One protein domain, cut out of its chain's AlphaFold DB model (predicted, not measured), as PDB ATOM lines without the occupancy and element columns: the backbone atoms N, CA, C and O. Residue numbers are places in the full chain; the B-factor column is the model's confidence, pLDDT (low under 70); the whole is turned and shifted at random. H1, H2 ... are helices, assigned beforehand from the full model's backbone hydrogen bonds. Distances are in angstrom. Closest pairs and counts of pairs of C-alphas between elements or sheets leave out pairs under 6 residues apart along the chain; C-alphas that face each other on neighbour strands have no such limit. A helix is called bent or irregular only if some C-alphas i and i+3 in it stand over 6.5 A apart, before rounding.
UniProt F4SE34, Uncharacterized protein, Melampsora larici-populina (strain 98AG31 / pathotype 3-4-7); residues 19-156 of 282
ATOM      1  N   GLN A  19     104.142 137.216 191.116       50.72
ATOM      2  CA  GLN A  19     103.368 136.035 190.744       50.72
ATOM      3  C   GLN A  19     102.241 135.820 191.750       50.72
ATOM      4  O   GLN A  19     102.487 135.552 192.930       50.72
ATOM      5  N   PHE A  20     101.006 135.891 191.257       43.38
ATOM      6  CA  PHE A  20      99.817 135.460 191.982       43.38
ATOM      7  C   PHE A  20      99.376 134.089 191.471       43.38
ATOM      8  O   PHE A  20      99.276 133.871 190.267       43.38
ATOM      9  N   GLY A  21      99.088 133.170 192.393       46.00
ATOM     10  CA  GLY A  21      98.627 131.827 192.052       46.00
ATOM     11  C   GLY A  21      99.739 130.874 191.606       46.00
ATOM     12  O   GLY A  21     100.940 131.149 191.701       46.00
ATOM     13  N   ARG A  22      99.308 129.693 191.170       50.25
ATOM     14  CA  ARG A  22     100.181 128.562 190.871       50.25
ATOM     15  C   ARG A  22     100.898 128.769 189.538       50.25
ATOM     16  O   ARG A  22     100.249 128.885 188.505       50.25
ATOM     17  N   ALA A  23     102.221 128.745 189.566       60.25
ATOM     18  CA  ALA A  23     103.044 128.537 188.380       60.25
ATOM     19  C   ALA A  23     104.017 127.402 188.667       60.25
ATOM     20  O   ALA A  23     104.233 127.068 189.830       60.25
ATOM     21  N   ASP A  24     104.575 126.810 187.621       69.12
ATOM     22  CA  ASP A  24     105.651 125.839 187.765       69.12
ATOM     23  C   ASP A  24     106.987 126.530 188.116       69.12
ATOM     24  O   ASP A  24     107.167 127.750 187.985       69.12
ATOM     25  N   ALA A  25     107.956 125.743 188.586       68.19
ATOM     26  CA  ALA A  25     109.258 126.263 189.001       68.19
ATOM     27  C   ALA A  25     110.054 126.890 187.836       68.19
ATOM     28  O   ALA A  25     110.927 127.742 188.055       68.19
ATOM     29  N   ALA A  26     109.752 126.504 186.593       69.12
ATOM     30  CA  ALA A  26     110.378 127.060 185.400       69.12
ATOM     31  C   ALA A  26     109.862 128.479 185.112       69.12
ATOM     32  O   ALA A  26     110.663 129.381 184.855       69.12
ATOM     33  N   ALA A  27     108.560 128.722 185.238       69.38
ATOM     34  CA  ALA A  27     107.937 130.033 185.136       69.38
ATOM     35  C   ALA A  27     108.452 130.972 186.235       69.38
ATOM     36  O   ALA A  27     108.883 132.088 185.936       69.38
ATOM     37  N   VAL A  28     108.548 130.495 187.484       71.06
ATOM     38  CA  VAL A  28     109.170 131.258 188.584       71.06
ATOM     39  C   VAL A  28     110.620 131.618 188.243       71.06
ATOM     40  O   VAL A  28     111.041 132.769 188.390       71.06
ATOM     41  N   SER A  29     111.386 130.656 187.717       68.56
ATOM     42  CA  SER A  29     112.761 130.893 187.265       68.56
ATOM     43  C   SER A  29     112.835 131.961 186.171       68.56
ATOM     44  O   SER A  29     113.764 132.770 186.170       68.56
ATOM     45  N   GLN A  30     111.880 131.994 185.241       68.19
ATOM     46  CA  GLN A  30     111.829 132.994 184.174       68.19
ATOM     47  C   GLN A  30     111.517 134.393 184.716       68.19
ATOM     48  O   GLN A  30     112.224 135.338 184.363       68.19
ATOM     49  N   ILE A  31     110.537 134.521 185.616       68.44
ATOM     50  CA  ILE A  31     110.188 135.794 186.271       68.44
ATOM     51  C   ILE A  31     111.407 136.354 187.016       68.44
ATOM     52  O   ILE A  31     111.763 137.527 186.876       68.44
ATOM     53  N   ILE A  32     112.119 135.492 187.741       67.31
ATOM     54  CA  ILE A  32     113.330 135.862 188.477       67.31
ATOM     55  C   ILE A  32     114.450 136.276 187.521       67.31
ATOM     56  O   ILE A  32     115.103 137.291 187.748       67.31
ATOM     57  N   ARG A  33     114.667 135.556 186.416       62.06
ATOM     58  CA  ARG A  33     115.691 135.926 185.417       62.06
ATOM     59  C   ARG A  33     115.432 137.291 184.779       62.06
ATOM     60  O   ARG A  33     116.382 137.957 184.368       62.06
ATOM     61  N   GLN A  34     114.175 137.712 184.682       57.47
ATOM     62  CA  GLN A  34     113.818 139.037 184.177       57.47
ATOM     63  C   GLN A  34     114.080 140.132 185.223       57.47
ATOM     64  O   GLN A  34     114.531 141.228 184.876       57.47
ATOM     65  N   CYS A  35     113.897 139.820 186.507       58.28
ATOM     66  CA  CYS A  35     114.192 140.715 187.620       58.28
ATOM     67  C   CYS A  35     115.715 140.881 187.802       58.28
ATOM     68  O   CYS A  35     116.400 140.034 188.368       58.28
ATOM     69  N   GLY A  36     116.266 141.995 187.305       50.28
ATOM     70  CA  GLY A  36     117.701 142.317 187.393       50.28
ATOM     71  C   GLY A  36     118.426 142.440 186.051       50.28
ATOM     72  O   GLY A  36     119.628 142.722 186.018       50.28
ATOM     73  N   ARG A  37     117.714 142.264 184.931       47.56
ATOM     74  CA  ARG A  37     118.268 142.489 183.591       47.56
ATOM     75  C   ARG A  37     118.753 143.945 183.473       47.56
ATOM     76  O   ARG A  37     118.078 144.873 183.912       47.56
ATOM     77  N   ASN A  38     119.940 144.145 182.897       45.41
ATOM     78  CA  ASN A  38     120.607 145.450 182.719       45.41
ATOM     79  C   ASN A  38     121.192 146.098 183.994       45.41
ATOM     80  O   ASN A  38     121.423 147.306 184.012       45.41
ATOM     81  N   GLY A  39     121.422 145.333 185.069       50.91
ATOM     82  CA  GLY A  39     122.087 145.839 186.282       50.91
ATOM     83  C   GLY A  39     121.229 146.775 187.142       50.91
ATOM     84  O   GLY A  39     121.718 147.358 188.111       50.91
ATOM     85  N   LYS A  40     119.939 146.918 186.812       59.28
ATOM     86  CA  LYS A  40     118.965 147.616 187.656       59.28
ATOM     87  C   LYS A  40     118.521 146.693 188.799       59.28
ATOM     88  O   LYS A  40     118.376 145.492 188.579       59.28
ATOM     89  N   PRO A  41     118.310 147.219 190.017       64.12
ATOM     90  CA  PRO A  41     117.762 146.423 191.108       64.12
ATOM     91  C   PRO A  41     116.354 145.944 190.732       64.12
ATOM     92  O   PRO A  41     115.575 146.702 190.156       64.12
ATOM     93  N   GLY A  42     116.055 144.685 191.033       72.12
ATOM     94  CA  GLY A  42     114.743 144.071 190.857       72.12
ATOM     95  C   GLY A  42     114.292 143.446 192.172       72.12
ATOM     96  O   GLY A  42     115.121 143.106 193.018       72.12
ATOM     97  N   LEU A  43     112.983 143.318 192.334       77.56
ATOM     98  CA  LEU A  43     112.339 142.679 193.476       77.56
ATOM     99  C   LEU A  43     111.389 141.642 192.908       77.56
ATOM    100  O   LEU A  43     110.599 142.017 192.065       77.56
ATOM    101  N   THR A  44     111.451 140.390 193.348       76.25
ATOM    102  CA  THR A  44     110.488 139.368 192.921       76.25
ATOM    103  C   THR A  44     109.729 138.877 194.135       76.25
ATOM    104  O   THR A  44     110.329 138.373 195.075       76.25
ATOM    105  N   VAL A  45     108.405 138.975 194.123       77.62
ATOM    106  CA  VAL A  45     107.583 138.439 195.212       77.62
ATOM    107  C   VAL A  45     106.768 137.282 194.671       77.62
ATOM    108  O   VAL A  45     106.005 137.439 193.718       77.62
ATOM    109  N   PHE A  46     106.942 136.114 195.280       74.50
ATOM    110  CA  PHE A  46     106.119 134.949 195.005       74.50
ATOM    111  C   PHE A  46     105.458 134.494 196.301       74.50
ATOM    112  O   PHE A  46     106.107 134.355 197.339       74.50
ATOM    113  N   TYR A  47     104.149 134.297 196.228       72.12
ATOM    114  CA  TYR A  47     103.341 133.835 197.342       72.12
ATOM    115  C   TYR A  47     103.255 132.315 197.283       72.12
ATOM    116  O   TYR A  47     102.889 131.749 196.256       72.12
ATOM    117  N   THR A  48     103.581 131.657 198.391       69.62
ATOM    118  CA  THR A  48     103.408 130.211 198.547       69.62
ATOM    119  C   THR A  48     102.412 129.947 199.662       69.62
ATOM    120  O   THR A  48     102.391 130.662 200.669       69.62
ATOM    121  N   GLU A  49     101.604 128.902 199.514       66.75
ATOM    122  CA  GLU A  49     100.778 128.409 200.612       66.75
ATOM    123  C   GLU A  49     101.685 127.969 201.771       66.75
ATOM    124  O   GLU A  49     102.739 127.370 201.559       66.75
ATOM    125  N   LYS A  50     101.310 128.308 203.013       65.31
ATOM    126  CA  LYS A  50     102.082 127.908 204.206       65.31
ATOM    127  C   LYS A  50     102.032 126.394 204.406       65.31
ATOM    128  O   LYS A  50     103.016 125.797 204.825       65.31
ATOM    129  N   ARG A  51     100.861 125.817 204.148       70.25
ATOM    130  CA  ARG A  51     100.622 124.382 204.089       70.25
ATOM    131  C   ARG A  51      99.696 124.103 202.923       70.25
ATOM    132  O   ARG A  51      98.642 124.723 202.833       70.25
ATOM    133  N   ARG A  52     100.088 123.166 202.075       72.88
ATOM    134  CA  ARG A  52      99.293 122.677 200.961       72.88
ATOM    135  C   ARG A  52      98.646 121.353 201.345       72.88
ATOM    136  O   ARG A  52      99.332 120.425 201.786       72.88
ATOM    137  N   LEU A  53      97.333 121.252 201.155       73.25
ATOM    138  CA  LEU A  53      96.600 120.006 201.366       73.25
ATOM    139  C   LEU A  53      97.096 118.952 200.364       73.25
ATOM    140  O   LEU A  53      97.134 119.208 199.161       73.25
ATOM    141  N   HIS A  54      97.514 117.790 200.871       77.31
ATOM    142  CA  HIS A  54      98.167 116.723 200.096       77.31
ATOM    143  C   HIS A  54      99.487 117.122 199.403       77.31
ATOM    144  O   HIS A  54      99.973 116.379 198.553       77.31
ATOM    145  N   GLY A  55     100.063 118.276 199.751       82.56
ATOM    146  CA  GLY A  55     101.388 118.694 199.297       82.56
ATOM    147  C   GLY A  55     102.492 118.300 200.274       82.56
ATOM    148  O   GLY A  55     102.232 117.853 201.396       82.56
ATOM    149  N   LYS A  56     103.737 118.507 199.849       85.62
ATOM    150  CA  LYS A  56     104.929 118.347 200.686       85.62
ATOM    151  C   LYS A  56     105.185 119.648 201.442       85.62
ATOM    152  O   LYS A  56     105.357 120.703 200.842       85.62
ATOM    153  N   ASN A  57     105.169 119.585 202.768       85.12
ATOM    154  CA  ASN A  57     105.154 120.765 203.640       85.12
ATOM    155  C   ASN A  57     106.381 120.854 204.554       85.12
ATOM    156  O   ASN A  57     106.556 121.844 205.264       85.12
ATOM    157  N   SER A  58     107.231 119.832 204.542       88.19
ATOM    158  CA  SER A  58     108.454 119.751 205.328       88.19
ATOM    159  C   SER A  58     109.630 119.290 204.469       88.19
ATOM    160  O   SER A  58     109.455 118.655 203.434       88.19
ATOM    161  N   VAL A  59     110.854 119.597 204.904       89.44
ATOM    162  CA  VAL A  59     112.081 119.160 204.216       89.44
ATOM    163  C   VAL A  59     112.185 117.630 204.152       89.44
ATOM    164  O   VAL A  59     112.615 117.093 203.131       89.44
ATOM    165  N   SER A  60     111.744 116.932 205.200       90.38
ATOM    166  CA  SER A  60     111.741 115.467 205.276       90.38
ATOM    167  C   SER A  60     110.846 114.804 204.225       90.38
ATOM    168  O   SER A  60     111.153 113.701 203.785       90.38
ATOM    169  N   ASP A  61     109.800 115.485 203.743       88.56
ATOM    170  CA  ASP A  61     108.889 114.942 202.719       88.56
ATOM    171  C   ASP A  61     109.579 114.718 201.357       88.56
ATOM    172  O   ASP A  61     109.026 114.073 200.462       88.56
ATOM    173  N   PHE A  62     110.784 115.268 201.185       89.25
ATOM    174  CA  PHE A  62     111.585 115.164 199.968       89.25
ATOM    175  C   PHE A  62     112.690 114.108 200.052       89.25
ATOM    176  O   PHE A  62     113.421 113.898 199.079       89.25
ATOM    177  N   GLU A  63     112.838 113.434 201.193       86.69
ATOM    178  CA  GLU A  63     113.807 112.356 201.352       86.69
ATOM    179  C   GLU A  63     113.384 111.121 200.545       86.69
ATOM    180  O   GLU A  63     112.234 110.691 200.559       86.69
ATOM    181  N   GLY A  64     114.322 110.547 199.788       81.88
ATOM    182  CA  GLY A  64     114.074 109.339 198.991       81.88
ATOM    183  C   GLY A  64     113.303 109.546 197.680       81.88
ATOM    184  O   GLY A  64     113.158 108.583 196.922       81.88
ATOM    185  N   LEU A  65     112.869 110.770 197.355       85.06
ATOM    186  CA  LEU A  65     112.280 111.072 196.048       85.06
ATOM    187  C   LEU A  65     113.316 110.905 194.931       85.06
ATOM    188  O   LEU A  65     114.395 111.501 194.963       85.06
ATOM    189  N   LYS A  66     112.968 110.100 193.924       80.31
ATOM    190  CA  LYS A  66     113.789 109.892 192.720       80.31
ATOM    191  C   LYS A  66     113.388 110.812 191.573       80.31
ATOM    192  O   LYS A  66     114.245 111.215 190.796       80.31
ATOM    193  N   GLU A  67     112.107 111.150 191.500       82.81
ATOM    194  CA  GLU A  67     111.511 111.987 190.464       82.81
ATOM    195  C   GLU A  67     110.737 113.126 191.128       82.81
ATOM    196  O   GLU A  67     110.162 112.947 192.204       82.81
ATOM    197  N   PHE A  68     110.759 114.297 190.495       86.25
ATOM    198  CA  PHE A  68     110.058 115.490 190.951       86.25
ATOM    199  C   PHE A  68     109.062 115.898 189.871       86.25
ATOM    200  O   PHE A  68     109.447 116.161 188.732       86.25
ATOM    201  N   SER A  69     107.786 115.951 190.235       86.19
ATOM    202  CA  SER A  69     106.773 116.628 189.430       86.19
ATOM    203  C   SER A  69     106.884 118.148 189.585       86.19
ATOM    204  O   SER A  69     107.522 118.637 190.521       86.19
ATOM    205  N   ASP A  70     106.223 118.916 188.715       82.81
ATOM    206  CA  ASP A  70     106.158 120.381 188.852       82.81
ATOM    207  C   ASP A  70     105.602 120.806 190.221       82.81
ATOM    208  O   ASP A  70     106.048 121.790 190.812       82.81
ATOM    209  N   ASP A  71     104.675 120.014 190.763       83.81
ATOM    210  CA  ASP A  71     104.117 120.170 192.104       83.81
ATOM    211  C   ASP A  71     105.187 120.023 193.182       83.81
ATOM    212  O   ASP A  71     105.262 120.847 194.089       83.81
ATOM    213  N   ASP A  72     106.035 119.004 193.061       87.50
ATOM    214  CA  ASP A  72     107.114 118.743 194.011       87.50
ATOM    215  C   ASP A  72     108.197 119.817 193.936       87.50
ATOM    216  O   ASP A  72     108.799 120.172 194.948       87.50
ATOM    217  N   LEU A  73     108.455 120.362 192.746       86.94
ATOM    218  CA  LEU A  73     109.378 121.482 192.586       86.94
ATOM    219  C   LEU A  73     108.841 122.743 193.261       86.94
ATOM    220  O   LEU A  73     109.607 123.458 193.908       86.94
ATOM    221  N   MET A  74     107.539 123.007 193.158       84.44
ATOM    222  CA  MET A  74     106.917 124.158 193.810       84.44
ATOM    223  C   MET A  74     106.834 124.003 195.323       84.44
ATOM    224  O   MET A  74     107.211 124.927 196.045       84.44
ATOM    225  N   ASP A  75     106.421 122.834 195.805       86.19
ATOM    226  CA  ASP A  75     106.420 122.510 197.230       86.19
ATOM    227  C   ASP A  75     107.857 122.591 197.783       86.19
ATOM    228  O   ASP A  75     108.111 123.188 198.829       86.19
ATOM    229  N   GLY A  76     108.834 122.091 197.022       88.38
ATOM    230  CA  GLY A  76     110.249 122.157 197.365       88.38
ATOM    231  C   GLY A  76     110.780 123.586 197.440       88.38
ATOM    232  O   GLY A  76     111.467 123.947 198.395       88.38
ATOM    233  N   LEU A  77     110.432 124.436 196.473       86.38
ATOM    234  CA  LEU A  77     110.775 125.859 196.491       86.38
ATOM    235  C   LEU A  77     110.113 126.588 197.673       86.38
ATOM    236  O   LEU A  77     110.694 127.517 198.237       86.38
ATOM    237  N   ALA A  78     108.926 126.136 198.078       84.50
ATOM    238  CA  ALA A  78     108.193 126.651 199.222       84.50
ATOM    239  C   ALA A  78     108.727 126.164 200.575       84.50
ATOM    240  O   ALA A  78     108.303 126.701 201.593       84.50
ATOM    241  N   VAL A  79     109.659 125.212 200.660       87.69
ATOM    242  CA  VAL A  79     110.216 124.768 201.959       87.69
ATOM    243  C   VAL A  79     111.736 124.782 202.026       87.69
ATOM    244  O   VAL A  79     112.291 124.685 203.118       87.69
ATOM    245  N   THR A  80     112.418 124.914 200.887       89.94
ATOM    246  CA  THR A  80     113.877 124.822 200.832       89.94
ATOM    247  C   THR A  80     114.544 125.836 201.771       89.94
ATOM    248  O   THR A  80     114.189 127.021 201.743       89.94
ATOM    249  N   PRO A  81     115.523 125.407 202.590       89.94
ATOM    250  CA  PRO A  81     116.268 126.303 203.469       89.94
ATOM    251  C   PRO A  81     117.443 126.991 202.757       89.94
ATOM    252  O   PRO A  81     118.094 127.855 203.335       89.94
ATOM    253  N   VAL A  82     117.755 126.610 201.516       92.56
ATOM    254  CA  VAL A  82     118.988 127.040 200.847       92.56
ATOM    255  C   VAL A  82     118.805 128.319 200.029       92.56
ATOM    256  O   VAL A  82     117.688 128.770 199.795       92.56
ATOM    257  N   CYS A  83     119.894 128.902 199.524       91.00
ATOM    258  CA  CYS A  83     119.815 130.066 198.642       91.00
ATOM    259  C   CYS A  83     118.884 129.812 197.443       91.00
ATOM    260  O   CYS A  83     119.147 128.929 196.624       91.00
ATOM    261  N   LEU A  84     117.844 130.639 197.281       87.75
ATOM    262  CA  LEU A  84     116.849 130.475 196.214       87.75
ATOM    263  C   LEU A  84     117.448 130.595 194.809       87.75
ATOM    264  O   LEU A  84     117.025 129.892 193.898       87.75
ATOM    265  N   ARG A  85     118.469 131.443 194.622       86.69
ATOM    266  CA  ARG A  85     119.167 131.561 193.332       86.69
ATOM    267  C   ARG A  85     119.827 130.243 192.931       86.69
ATOM    268  O   ARG A  85     119.719 129.819 191.780       86.69
ATOM    269  N   ILE A  86     120.505 129.600 193.877       87.38
ATOM    270  CA  ILE A  86     121.144 128.302 193.653       87.38
ATOM    271  C   ILE A  86     120.071 127.225 193.488       87.38
ATOM    272  O   ILE A  86     120.145 126.443 192.547       87.38
ATOM    273  N   ALA A  87     119.030 127.238 194.326       89.94
ATOM    274  CA  ALA A  87     117.926 126.288 194.248       89.94
ATOM    275  C   ALA A  87     117.260 126.272 192.867       89.94
ATOM    276  O   ALA A  87     117.106 125.209 192.279       89.94
ATOM    277  N   LEU A  88     116.942 127.441 192.307       85.81
ATOM    278  CA  LEU A  88     116.352 127.559 190.969       85.81
ATOM    279  C   LEU A  88     117.329 127.154 189.864       85.81
ATOM    280  O   LEU A  88     116.922 126.597 188.847       85.81
ATOM    281  N   THR A  89     118.623 127.417 190.042       85.81
ATOM    282  CA  THR A  89     119.636 126.989 189.069       85.81
ATOM    283  C   THR A  89     119.717 125.467 189.025       85.81
ATOM    284  O   THR A  89     119.574 124.879 187.955       85.81
ATOM    285  N   LEU A  90     119.816 124.822 190.189       88.69
ATOM    286  CA  LEU A  90     119.810 123.365 190.298       88.69
ATOM    287  C   LEU A  90     118.474 122.747 189.869       88.69
ATOM    288  O   LEU A  90     118.484 121.698 189.235       88.69
ATOM    289  N   SER A  91     117.345 123.417 190.112       87.50
ATOM    290  CA  SER A  91     116.038 122.994 189.592       87.50
ATOM    291  C   SER A  91     116.039 122.912 188.074       87.50
ATOM    292  O   SER A  91     115.566 121.930 187.515       87.50
ATOM    293  N   ASN A  92     116.589 123.925 187.403       84.56
ATOM    294  CA  ASN A  92     116.633 123.967 185.943       84.56
ATOM    295  C   ASN A  92     117.654 122.978 185.360       84.56
ATOM    296  O   ASN A  92     117.435 122.458 184.271       84.56
ATOM    297  N   LEU A  93     118.770 122.734 186.055       85.44
ATOM    298  CA  LEU A  93     119.828 121.834 185.580       85.44
ATOM    299  C   LEU A  93     119.520 120.356 185.839       85.44
ATOM    300  O   LEU A  93     119.870 119.507 185.027       85.44
ATOM    301  N   LEU A  94     118.914 120.048 186.985       86.62
ATOM    302  CA  LEU A  94     118.776 118.683 187.499       86.62
ATOM    303  C   LEU A  94     117.321 118.249 187.688       86.62
ATOM    304  O   LEU A  94     117.091 117.110 188.084       86.62
ATOM    305  N   GLY A  95     116.350 119.144 187.481       87.12
ATOM    306  CA  GLY A  95     114.939 118.850 187.727       87.12
ATOM    307  C   GLY A  95     114.628 118.601 189.203       87.12
ATOM    308  O   GLY A  95     113.754 117.800 189.506       87.12
ATOM    309  N   ARG A  96     115.368 119.216 190.139       87.62
ATOM    310  CA  ARG A  96     115.146 119.043 191.586       87.62
ATOM    311  C   ARG A  96     115.550 120.262 192.405       87.62
ATOM    312  O   ARG A  96     116.537 120.928 192.092       87.62
ATOM    313  N   ILE A  97     114.850 120.484 193.514       89.56
ATOM    314  CA  ILE A  97     115.187 121.533 194.479       89.56
ATOM    315  C   ILE A  97     116.098 120.961 195.582       89.56
ATOM    316  O   ILE A  97     115.748 119.958 196.210       89.56
ATOM    317  N   PRO A  98     117.275 121.559 195.846       91.50
ATOM    318  CA  PRO A  98     118.115 121.171 196.976       91.50
ATOM    319  C   PRO A  98     117.422 121.483 198.309       91.50
ATOM    320  O   PRO A  98     116.880 122.569 198.496       91.50
ATOM    321  N   MET A  99     117.505 120.551 199.258       92.31
ATOM    322  CA  MET A  99     116.966 120.727 200.617       92.31
ATOM    323  C   MET A  99     118.041 120.929 201.691       92.31
ATOM    324  O   MET A  99     117.725 121.090 202.862       92.31
ATOM    325  N   SER A 100     119.316 120.907 201.303       89.81
ATOM    326  CA  SER A 100     120.451 121.148 202.195       89.81
ATOM    327  C   SER A 100     121.592 121.786 201.412       89.81
ATOM    328  O   SER A 100     121.815 121.457 200.243       89.81
ATOM    329  N   ASP A 101     122.294 122.696 202.074       86.12
ATOM    330  CA  ASP A 101     123.467 123.419 201.595       86.12
ATOM    331  C   ASP A 101     124.772 122.616 201.714       86.12
ATOM    332  O   ASP A 101     125.772 122.975 201.101       86.12
ATOM    333  N   ASN A 102     124.756 121.496 202.437       83.94
ATOM    334  CA  ASN A 102     125.929 120.641 202.639       83.94
ATOM    335  C   ASN A 102     126.121 119.589 201.540       83.94
ATOM    336  O   ASN A 102     127.097 118.843 201.555       83.94
ATOM    337  N   LYS A 103     125.188 119.485 200.586       86.06
ATOM    338  CA  LYS A 103     125.326 118.551 199.461       86.06
ATOM    339  C   LYS A 103     126.370 119.083 198.482       86.06
ATOM    340  O   LYS A 103     126.294 120.245 198.092       86.06
ATOM    341  N   GLU A 104     127.273 118.217 198.024       90.00
ATOM    342  CA  GLU A 104     128.380 118.559 197.109       90.00
ATOM    343  C   GLU A 104     127.919 119.420 195.928       90.00
ATOM    344  O   GLU A 104     128.471 120.481 195.669       90.00
ATOM    345  N   ILE A 105     126.805 119.043 195.307       88.69
ATOM    346  CA  ILE A 105     126.229 119.729 194.144       88.69
ATOM    347  C   ILE A 105     125.822 121.179 194.454       88.69
ATOM    348  O   ILE A 105     125.938 122.054 193.600       88.69
ATOM    349  N   TYR A 106     125.347 121.456 195.671       92.56
ATOM    350  CA  TYR A 106     125.049 122.825 196.091       92.56
ATOM    351  C   TYR A 106     126.334 123.633 196.288       92.56
ATOM    352  O   TYR A 106     126.413 124.782 195.852       92.56
ATOM    353  N   VAL A 107     127.339 123.031 196.927       93.00
ATOM    354  CA  VAL A 107     128.636 123.666 197.193       93.00
ATOM    355  C   VAL A 107     129.366 123.987 195.888       93.00
ATOM    356  O   VAL A 107     129.886 125.091 195.729       93.00
ATOM    357  N   GLU A 108     129.361 123.059 194.933       93.00
ATOM    358  CA  GLU A 108     129.954 123.243 193.610       93.00
ATOM    359  C   GLU A 108     129.285 124.379 192.836       93.00
ATOM    360  O   GLU A 108     129.979 125.258 192.326       93.00
ATOM    361  N   GLU A 109     127.949 124.414 192.794       93.06
ATOM    362  CA  GLU A 109     127.207 125.485 192.124       93.06
ATOM    363  C   GLU A 109     127.447 126.842 192.800       93.06
ATOM    364  O   GLU A 109     127.664 127.849 192.127       93.06
ATOM    365  N   LYS A 110     127.491 126.883 194.137       92.06
ATOM    366  CA  LYS A 110     127.849 128.100 194.877       92.06
ATOM    367  C   LYS A 110     129.234 128.610 194.466       92.06
ATOM    368  O   LYS A 110     129.381 129.787 194.136       92.06
ATOM    369  N   LEU A 111     130.228 127.720 194.428       92.81
ATOM    370  CA  LEU A 111     131.600 128.052 194.053       92.81
ATOM    371  C   LEU A 111     131.707 128.496 192.585       92.81
ATOM    372  O   LEU A 111     132.480 129.399 192.269       92.81
ATOM    373  N   GLN A 112     130.940 127.885 191.679       92.12
ATOM    374  CA  GLN A 112     130.850 128.296 190.274       92.12
ATOM    375  C   GLN A 112     130.336 129.736 190.151       92.12
ATOM    376  O   GLN A 112     130.950 130.546 189.456       92.12
ATOM    377  N   GLN A 113     129.264 130.088 190.871       88.69
ATOM    378  CA  GLN A 113     128.719 131.451 190.866       88.69
ATOM    379  C   GLN A 113     129.720 132.477 191.420       88.69
ATOM    380  O   GLN A 113     129.846 133.573 190.871       88.69
ATOM    381  N   GLU A 114     130.466 132.121 192.467       88.50
ATOM    382  CA  GLU A 114     131.529 132.962 193.032       88.50
ATOM    383  C   GLU A 114     132.695 133.148 192.046       88.50
ATOM    384  O   GLU A 114     133.124 134.278 191.806       88.50
ATOM    385  N   LYS A 115     133.159 132.068 191.399       91.69
ATOM    386  CA  LYS A 115     134.203 132.112 190.356       91.69
ATOM    387  C   LYS A 115     133.784 132.931 189.136       91.69
ATOM    388  O   LYS A 115     134.619 133.605 188.540       91.69
ATOM    389  N   ALA A 116     132.501 132.901 188.787       85.44
ATOM    390  CA  ALA A 116     131.923 133.721 187.727       85.44
ATOM    391  C   ALA A 116     131.756 135.203 188.125       85.44
ATOM    392  O   ALA A 116     131.250 135.995 187.331       85.44
ATOM    393  N   GLY A 117     132.152 135.593 189.344       82.81
ATOM    394  CA  GLY A 117     132.058 136.969 189.827       82.81
ATOM    395  C   GLY A 117     130.619 137.434 190.054       82.81
ATOM    396  O   GLY A 117     130.337 138.633 189.993       82.81
ATOM    397  N   MET A 118     129.679 136.510 190.283       79.25
ATOM    398  CA  MET A 118     128.294 136.878 190.562       79.25
ATOM    399  C   MET A 118     128.191 137.563 191.928       79.25
ATOM    400  O   MET A 118     128.786 137.127 192.911       79.25
ATOM    401  N   CYS A 119     127.380 138.622 192.013       76.62
ATOM    402  CA  CYS A 119     127.125 139.311 193.281       76.62
ATOM    403  C   CYS A 119     126.535 138.375 194.351       76.62
ATOM    404  O   CYS A 119     125.894 137.364 194.033       76.62
ATOM    405  N   ALA A 120     126.693 138.742 195.625       80.94
ATOM    406  CA  ALA A 120     126.038 138.049 196.730       80.94
ATOM    407  C   ALA A 120     124.508 138.001 196.540       80.94
ATOM    408  O   ALA A 120     123.899 138.865 195.898       80.94
ATOM    409  N   CYS A 121     123.882 136.937 197.042       83.06
ATOM    410  CA  CYS A 121     122.432 136.782 196.990       83.06
ATOM    411  C   CYS A 121     121.788 137.413 198.231       83.06
ATOM    412  O   CYS A 121     122.277 137.212 199.333       83.06
ATOM    413  N   HIS A 122     120.657 138.096 198.045       81.25
ATOM    414  CA  HIS A 122     119.904 138.786 199.104       81.25
ATOM    415  C   HIS A 122     118.505 138.170 199.304       81.25
ATOM    416  O   HIS A 122     117.530 138.867 199.566       81.25
ATOM    417  N   CYS A 123     118.360 136.861 199.061       84.88
ATOM    418  CA  CYS A 123     117.048 136.200 199.090       84.88
ATOM    419  C   CYS A 123     116.566 135.934 200.515       84.88
ATOM    420  O   CYS A 123     117.358 136.030 201.447       84.88
ATOM    421  N   SER A 124     115.301 135.522 200.681       85.06
ATOM    422  CA  SER A 124     114.711 135.198 201.996       85.06
ATOM    423  C   SER A 124     115.561 134.258 202.838       85.06
ATOM    424  O   SER A 124     115.547 134.347 204.058       85.06
ATOM    425  N   ASN A 125     116.281 133.353 202.182       87.69
ATOM    426  CA  ASN A 125     117.076 132.328 202.842       87.69
ATOM    427  C   ASN A 125     118.518 132.798 203.096       87.69
ATOM    428  O   ASN A 125     119.195 132.247 203.952       87.69
ATOM    429  N   CYS A 126     118.992 133.825 202.378       86.56
ATOM    430  CA  CYS A 126     120.310 134.429 202.599       86.56
ATOM    431  C   CYS A 126     120.255 135.591 203.602       86.56
ATOM    432  O   CYS A 126     121.183 135.753 204.385       86.56
ATOM    433  N   GLU A 127     119.180 136.385 203.591       86.94
ATOM    434  CA  GLU A 127     119.004 137.568 204.444       86.94
ATOM    435  C   GLU A 127     117.580 137.633 205.031       86.94
ATOM    436  O   GLU A 127     116.798 138.535 204.705       86.94
ATOM    437  N   PRO A 128     117.204 136.681 205.904       85.75
ATOM    438  CA  PRO A 128     115.826 136.525 206.371       85.75
ATOM    439  C   PRO A 128     115.286 137.760 207.099       85.75
ATOM    440  O   PRO A 128     114.118 138.110 206.938       85.75
ATOM    441  N   GLU A 129     116.116 138.444 207.885       85.75
ATOM    442  CA  GLU A 129     115.698 139.628 208.643       85.75
ATOM    443  C   GLU A 129     115.462 140.846 207.747       85.75
ATOM    444  O   GLU A 129     114.430 141.508 207.873       85.75
ATOM    445  N   VAL A 130     116.378 141.101 206.807       84.56
ATOM    446  CA  VAL A 130     116.263 142.190 205.825       84.56
ATOM    447  C   VAL A 130     115.024 141.973 204.963       84.56
ATOM    448  O   VAL A 130     114.213 142.884 204.803       84.56
ATOM    449  N   CYS A 131     114.824 140.739 204.487       83.81
ATOM    450  CA  CYS A 131     113.623 140.355 203.755       83.81
ATOM    451  C   CYS A 131     112.372 140.618 204.600       83.81
ATOM    452  O   CYS A 131     111.466 141.309 204.156       83.81
ATOM    453  N   ARG A 132     112.311 140.156 205.852       83.69
ATOM    454  CA  ARG A 132     111.123 140.353 206.700       83.69
ATOM    455  C   ARG A 132     110.753 141.830 206.876       83.69
ATOM    456  O   ARG A 132     109.579 142.177 206.753       83.69
ATOM    457  N   LYS A 133     111.744 142.698 207.110       84.06
ATOM    458  CA  LYS A 133     111.539 144.153 207.189       84.06
ATOM    459  C   LYS A 133     111.018 144.719 205.869       84.06
ATOM    460  O   LYS A 133     109.986 145.390 205.853       84.06
ATOM    461  N   LEU A 134     111.673 144.365 204.761       84.31
ATOM    462  CA  LEU A 134     111.262 144.784 203.424       84.31
ATOM    463  C   LEU A 134     109.815 144.376 203.132       84.31
ATOM    464  O   LEU A 134     109.059 145.200 202.635       84.31
ATOM    465  N   ALA A 135     109.393 143.162 203.497       82.19
ATOM    466  CA  ALA A 135     108.010 142.707 203.333       82.19
ATOM    467  C   ALA A 135     107.009 143.581 204.089       82.19
ATOM    468  O   ALA A 135     105.970 143.938 203.539       82.19
ATOM    469  N   ALA A 136     107.325 143.943 205.333       80.12
ATOM    470  CA  ALA A 136     106.454 144.775 206.155       80.12
ATOM    471  C   ALA A 136     106.337 146.215 205.617       80.12
ATOM    472  O   ALA A 136     105.301 146.867 205.767       80.12
ATOM    473  N   GLN A 137     107.399 146.708 204.977       78.38
ATOM    474  CA  GLN A 137     107.525 148.097 204.529       78.38
ATOM    475  C   GLN A 137     107.332 148.276 203.017       78.38
ATOM    476  O   GLN A 137     107.283 149.409 202.545       78.38
ATOM    477  N   MET A 138     107.161 147.186 202.259       80.50
ATOM    478  CA  MET A 138     107.098 147.169 200.792       80.50
ATOM    479  C   MET A 138     106.047 148.131 200.226       80.50
ATOM    480  O   MET A 138     106.252 148.718 199.168       80.50
ATOM    481  N   LYS A 139     104.954 148.349 200.969       79.00
ATOM    482  CA  LYS A 139     103.876 149.293 200.635       79.00
ATOM    483  C   LYS A 139     104.321 150.754 200.480       79.00
ATOM    484  O   LYS A 139     103.591 151.556 199.913       79.00
ATOM    485  N   TRP A 140     105.499 151.098 200.996       79.81
ATOM    486  CA  TRP A 140     106.082 152.439 200.931       79.81
ATOM    487  C   TRP A 140     107.127 152.592 199.818       79.81
ATOM    488  O   TRP A 140     107.748 153.653 199.690       79.81
ATOM    489  N   LEU A 141     107.343 151.549 199.012       81.12
ATOM    490  CA  LEU A 141     108.202 151.638 197.839       81.12
ATOM    491  C   LEU A 141     107.537 152.493 196.755       81.12
ATOM    492  O   LEU A 141     106.370 152.332 196.408       81.12
ATOM    493  N   THR A 142     108.324 153.398 196.192       77.94
ATOM    494  CA  THR A 142     107.989 154.302 195.091       77.94
ATOM    495  C   THR A 142     109.109 154.251 194.058       77.94
ATOM    496  O   THR A 142     110.220 153.819 194.361       77.94
ATOM    497  N   MET A 143     108.875 154.758 192.843       75.75
ATOM    498  CA  MET A 143     109.924 154.819 191.808       75.75
ATOM    499  C   MET A 143     111.176 155.567 192.279       75.75
ATOM    500  O   MET A 143     112.292 155.188 191.932       75.75
ATOM    501  N   ALA A 144     110.987 156.611 193.091       76.50
ATOM    502  CA  ALA A 144     112.067 157.455 193.578       76.50
ATOM    503  C   ALA A 144     112.928 156.759 194.642       76.50
ATOM    504  O   ALA A 144     114.143 156.941 194.659       76.50
ATOM    505  N   ASN A 145     112.317 155.951 195.517       79.88
ATOM    506  CA  ASN A 145     113.022 155.298 196.622       79.88
ATOM    507  C   ASN A 145     113.312 153.806 196.379       79.88
ATOM    508  O   ASN A 145     113.988 153.202 197.202       79.88
ATOM    509  N   PHE A 146     112.875 153.217 195.258       80.38
ATOM    510  CA  PHE A 146     112.925 151.771 195.013       80.38
ATOM    511  C   PHE A 146     114.318 151.163 195.224       80.38
ATOM    512  O   PHE A 146     114.489 150.234 196.005       80.38
ATOM    513  N   LYS A 147     115.343 151.720 194.567       80.00
ATOM    514  CA  LYS A 147     116.721 151.218 194.683       80.00
ATOM    515  C   LYS A 147     117.247 151.322 196.114       80.00
ATOM    516  O   LYS A 147     117.862 150.379 196.599       80.00
ATOM    517  N   ALA A 148     117.015 152.462 196.758       82.00
ATOM    518  CA  ALA A 148     117.498 152.712 198.106       82.00
ATOM    519  C   ALA A 148     116.763 151.827 199.128       82.00
ATOM    520  O   ALA A 148     117.408 151.229 199.979       82.00
ATOM    521  N   GLY A 149     115.444 151.667 198.989       83.75
ATOM    522  CA  GLY A 149     114.609 150.868 199.887       83.75
ATOM    523  C   GLY A 149     114.856 149.367 199.762       83.75
ATOM    524  O   GLY A 149     114.772 148.655 200.755       83.75
ATOM    525  N   LEU A 150     115.231 148.883 198.572       80.88
ATOM    526  CA  LEU A 150     115.683 147.498 198.392       80.88
ATOM    527  C   LEU A 150     117.052 147.228 199.014       80.88
ATOM    528  O   LEU A 150     117.302 146.123 199.476       80.88
ATOM    529  N   GLN A 151     117.953 148.211 198.985       80.56
ATOM    530  CA  GLN A 151     119.280 148.077 199.585       80.56
ATOM    531  C   GLN A 151     119.233 148.211 201.106       80.56
ATOM    532  O   GLN A 151     119.992 147.545 201.802       80.56
ATOM    533  N   ASN A 152     118.362 149.083 201.610       83.81
ATOM    534  CA  ASN A 152     118.211 149.338 203.028       83.81
ATOM    535  C   ASN A 152     116.734 149.592 203.371       83.81
ATOM    536  O   ASN A 152     116.275 150.731 203.266       83.81
ATOM    537  N   PRO A 153     115.991 148.560 203.809       83.69
ATOM    538  CA  PRO A 153     114.595 148.709 204.208       83.69
ATOM    539  C   PRO A 153     114.376 149.688 205.370       83.69
ATOM    540  O   PRO A 153     113.302 150.271 205.460       83.69
ATOM    541  N   ASP A 154     115.388 149.947 206.209       83.81
ATOM    542  CA  ASP A 154     115.260 150.847 207.368       83.81
ATOM    543  C   ASP A 154     115.028 152.318 206.966       83.81
ATOM    544  O   ASP A 154     114.596 153.128 207.783       83.81
ATOM    545  N   ILE A 155     115.270 152.688 205.699       81.88
ATOM    546  CA  ILE A 155     114.925 154.030 205.192       81.88
ATOM    547  C   ILE A 155     113.423 154.186 204.925       81.88
ATOM    548  O   ILE A 155     112.936 155.304 204.745       81.88
ATOM    549  N   LEU A 156     112.704 153.068 204.793       80.69
ATOM    550  CA  LEU A 156     111.267 153.077 204.582       80.69
ATOM    551  C   LEU A 156     110.582 153.337 205.929       80.69
ATOM    552  O   LEU A 156     111.071 152.877 206.960       80.69
TER     553      LEU A 156
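This is residues 19 to 156 of the 282 residues of an uncharacterized protein of Melampsora larici-populina (strain 98AG31 / pathotype 3-4-7) (UniProt F4SE34). The model has a larger lobe of crossed helices and, at the other end of its long axis, a small lobe of H6 and H7. In the larger lobe H1 packs across H3 and H4, H5 packs on the side of H4 away from H3, and short H2 sits by the end of H3. The printed part has 138 residues with seven named helices, H1 to H7 in chain order, and no named strand; it is all helix by class, though 66 residues, under half, are in named elements. It is compact, with a radius of gyration of the C-alphas of 15.7 A and spans of 48 by 39 by 24 A.

H1, residues 25 to 34, begins with C-alpha 25 at (109.258, 126.263, 189.001) and is 14.4 A long. H2 is residues 59 to 62, 5.9 A. H3, residues 70 to 79, measures 14.4 A, and H4, residues 84 to 94, 14.8 A. H5, residues 104 to 115, measures 16.2 A. H6, residues 128 to 140, measures 19.4 A and is irregular: C-alphas 136 and 139 are 7.6 A apart. H7, residues 146 to 151, 8.7 A, ends with C-alpha 151 at (119.280, 148.077, 199.585).

H1 touches H3 at a steep tilt of 64 degrees, closest at the C-alphas of Ala 25 and Met 74, 5.7 A. H1 touches H4 at 56 degrees, also steep, closest at C-alphas 29 and 88, 6.1 A. H3 and H4, a helical hairpin, only just touch, with 3 pairs of C-alphas within 8 A, closest Leu 73 and Ser 91 at 7.5 A. H2 only just touches H3, likewise with 3 pairs, closest C-alphas 59 and 79 at 6.3 A. H5 touches H4 with residues 106 to 110 alone, closest C-alphas 86 and 110 at 6.8 A. H6 and H7 are close but not clearly touching, closest C-alphas 134 and 150 at 7.2 A; H6 is apart from H4. In H1, H3, H4, H5 and H7 every O i to N i+4 pair is within hydrogen-bond range, in H6 7 of 9; H2 is too short for such a pair.

The farthest C-alphas, of Gly 64 and Ala 144, are 48.5 A apart. The printed part has no cut. The links H1 to H2, 24 residues, and H5 to H6, 12 residues, are long. The mean pLDDT of the printed part is 79.9; residues 19 to 27, 29 to 41 and 48 to 50 are under 70.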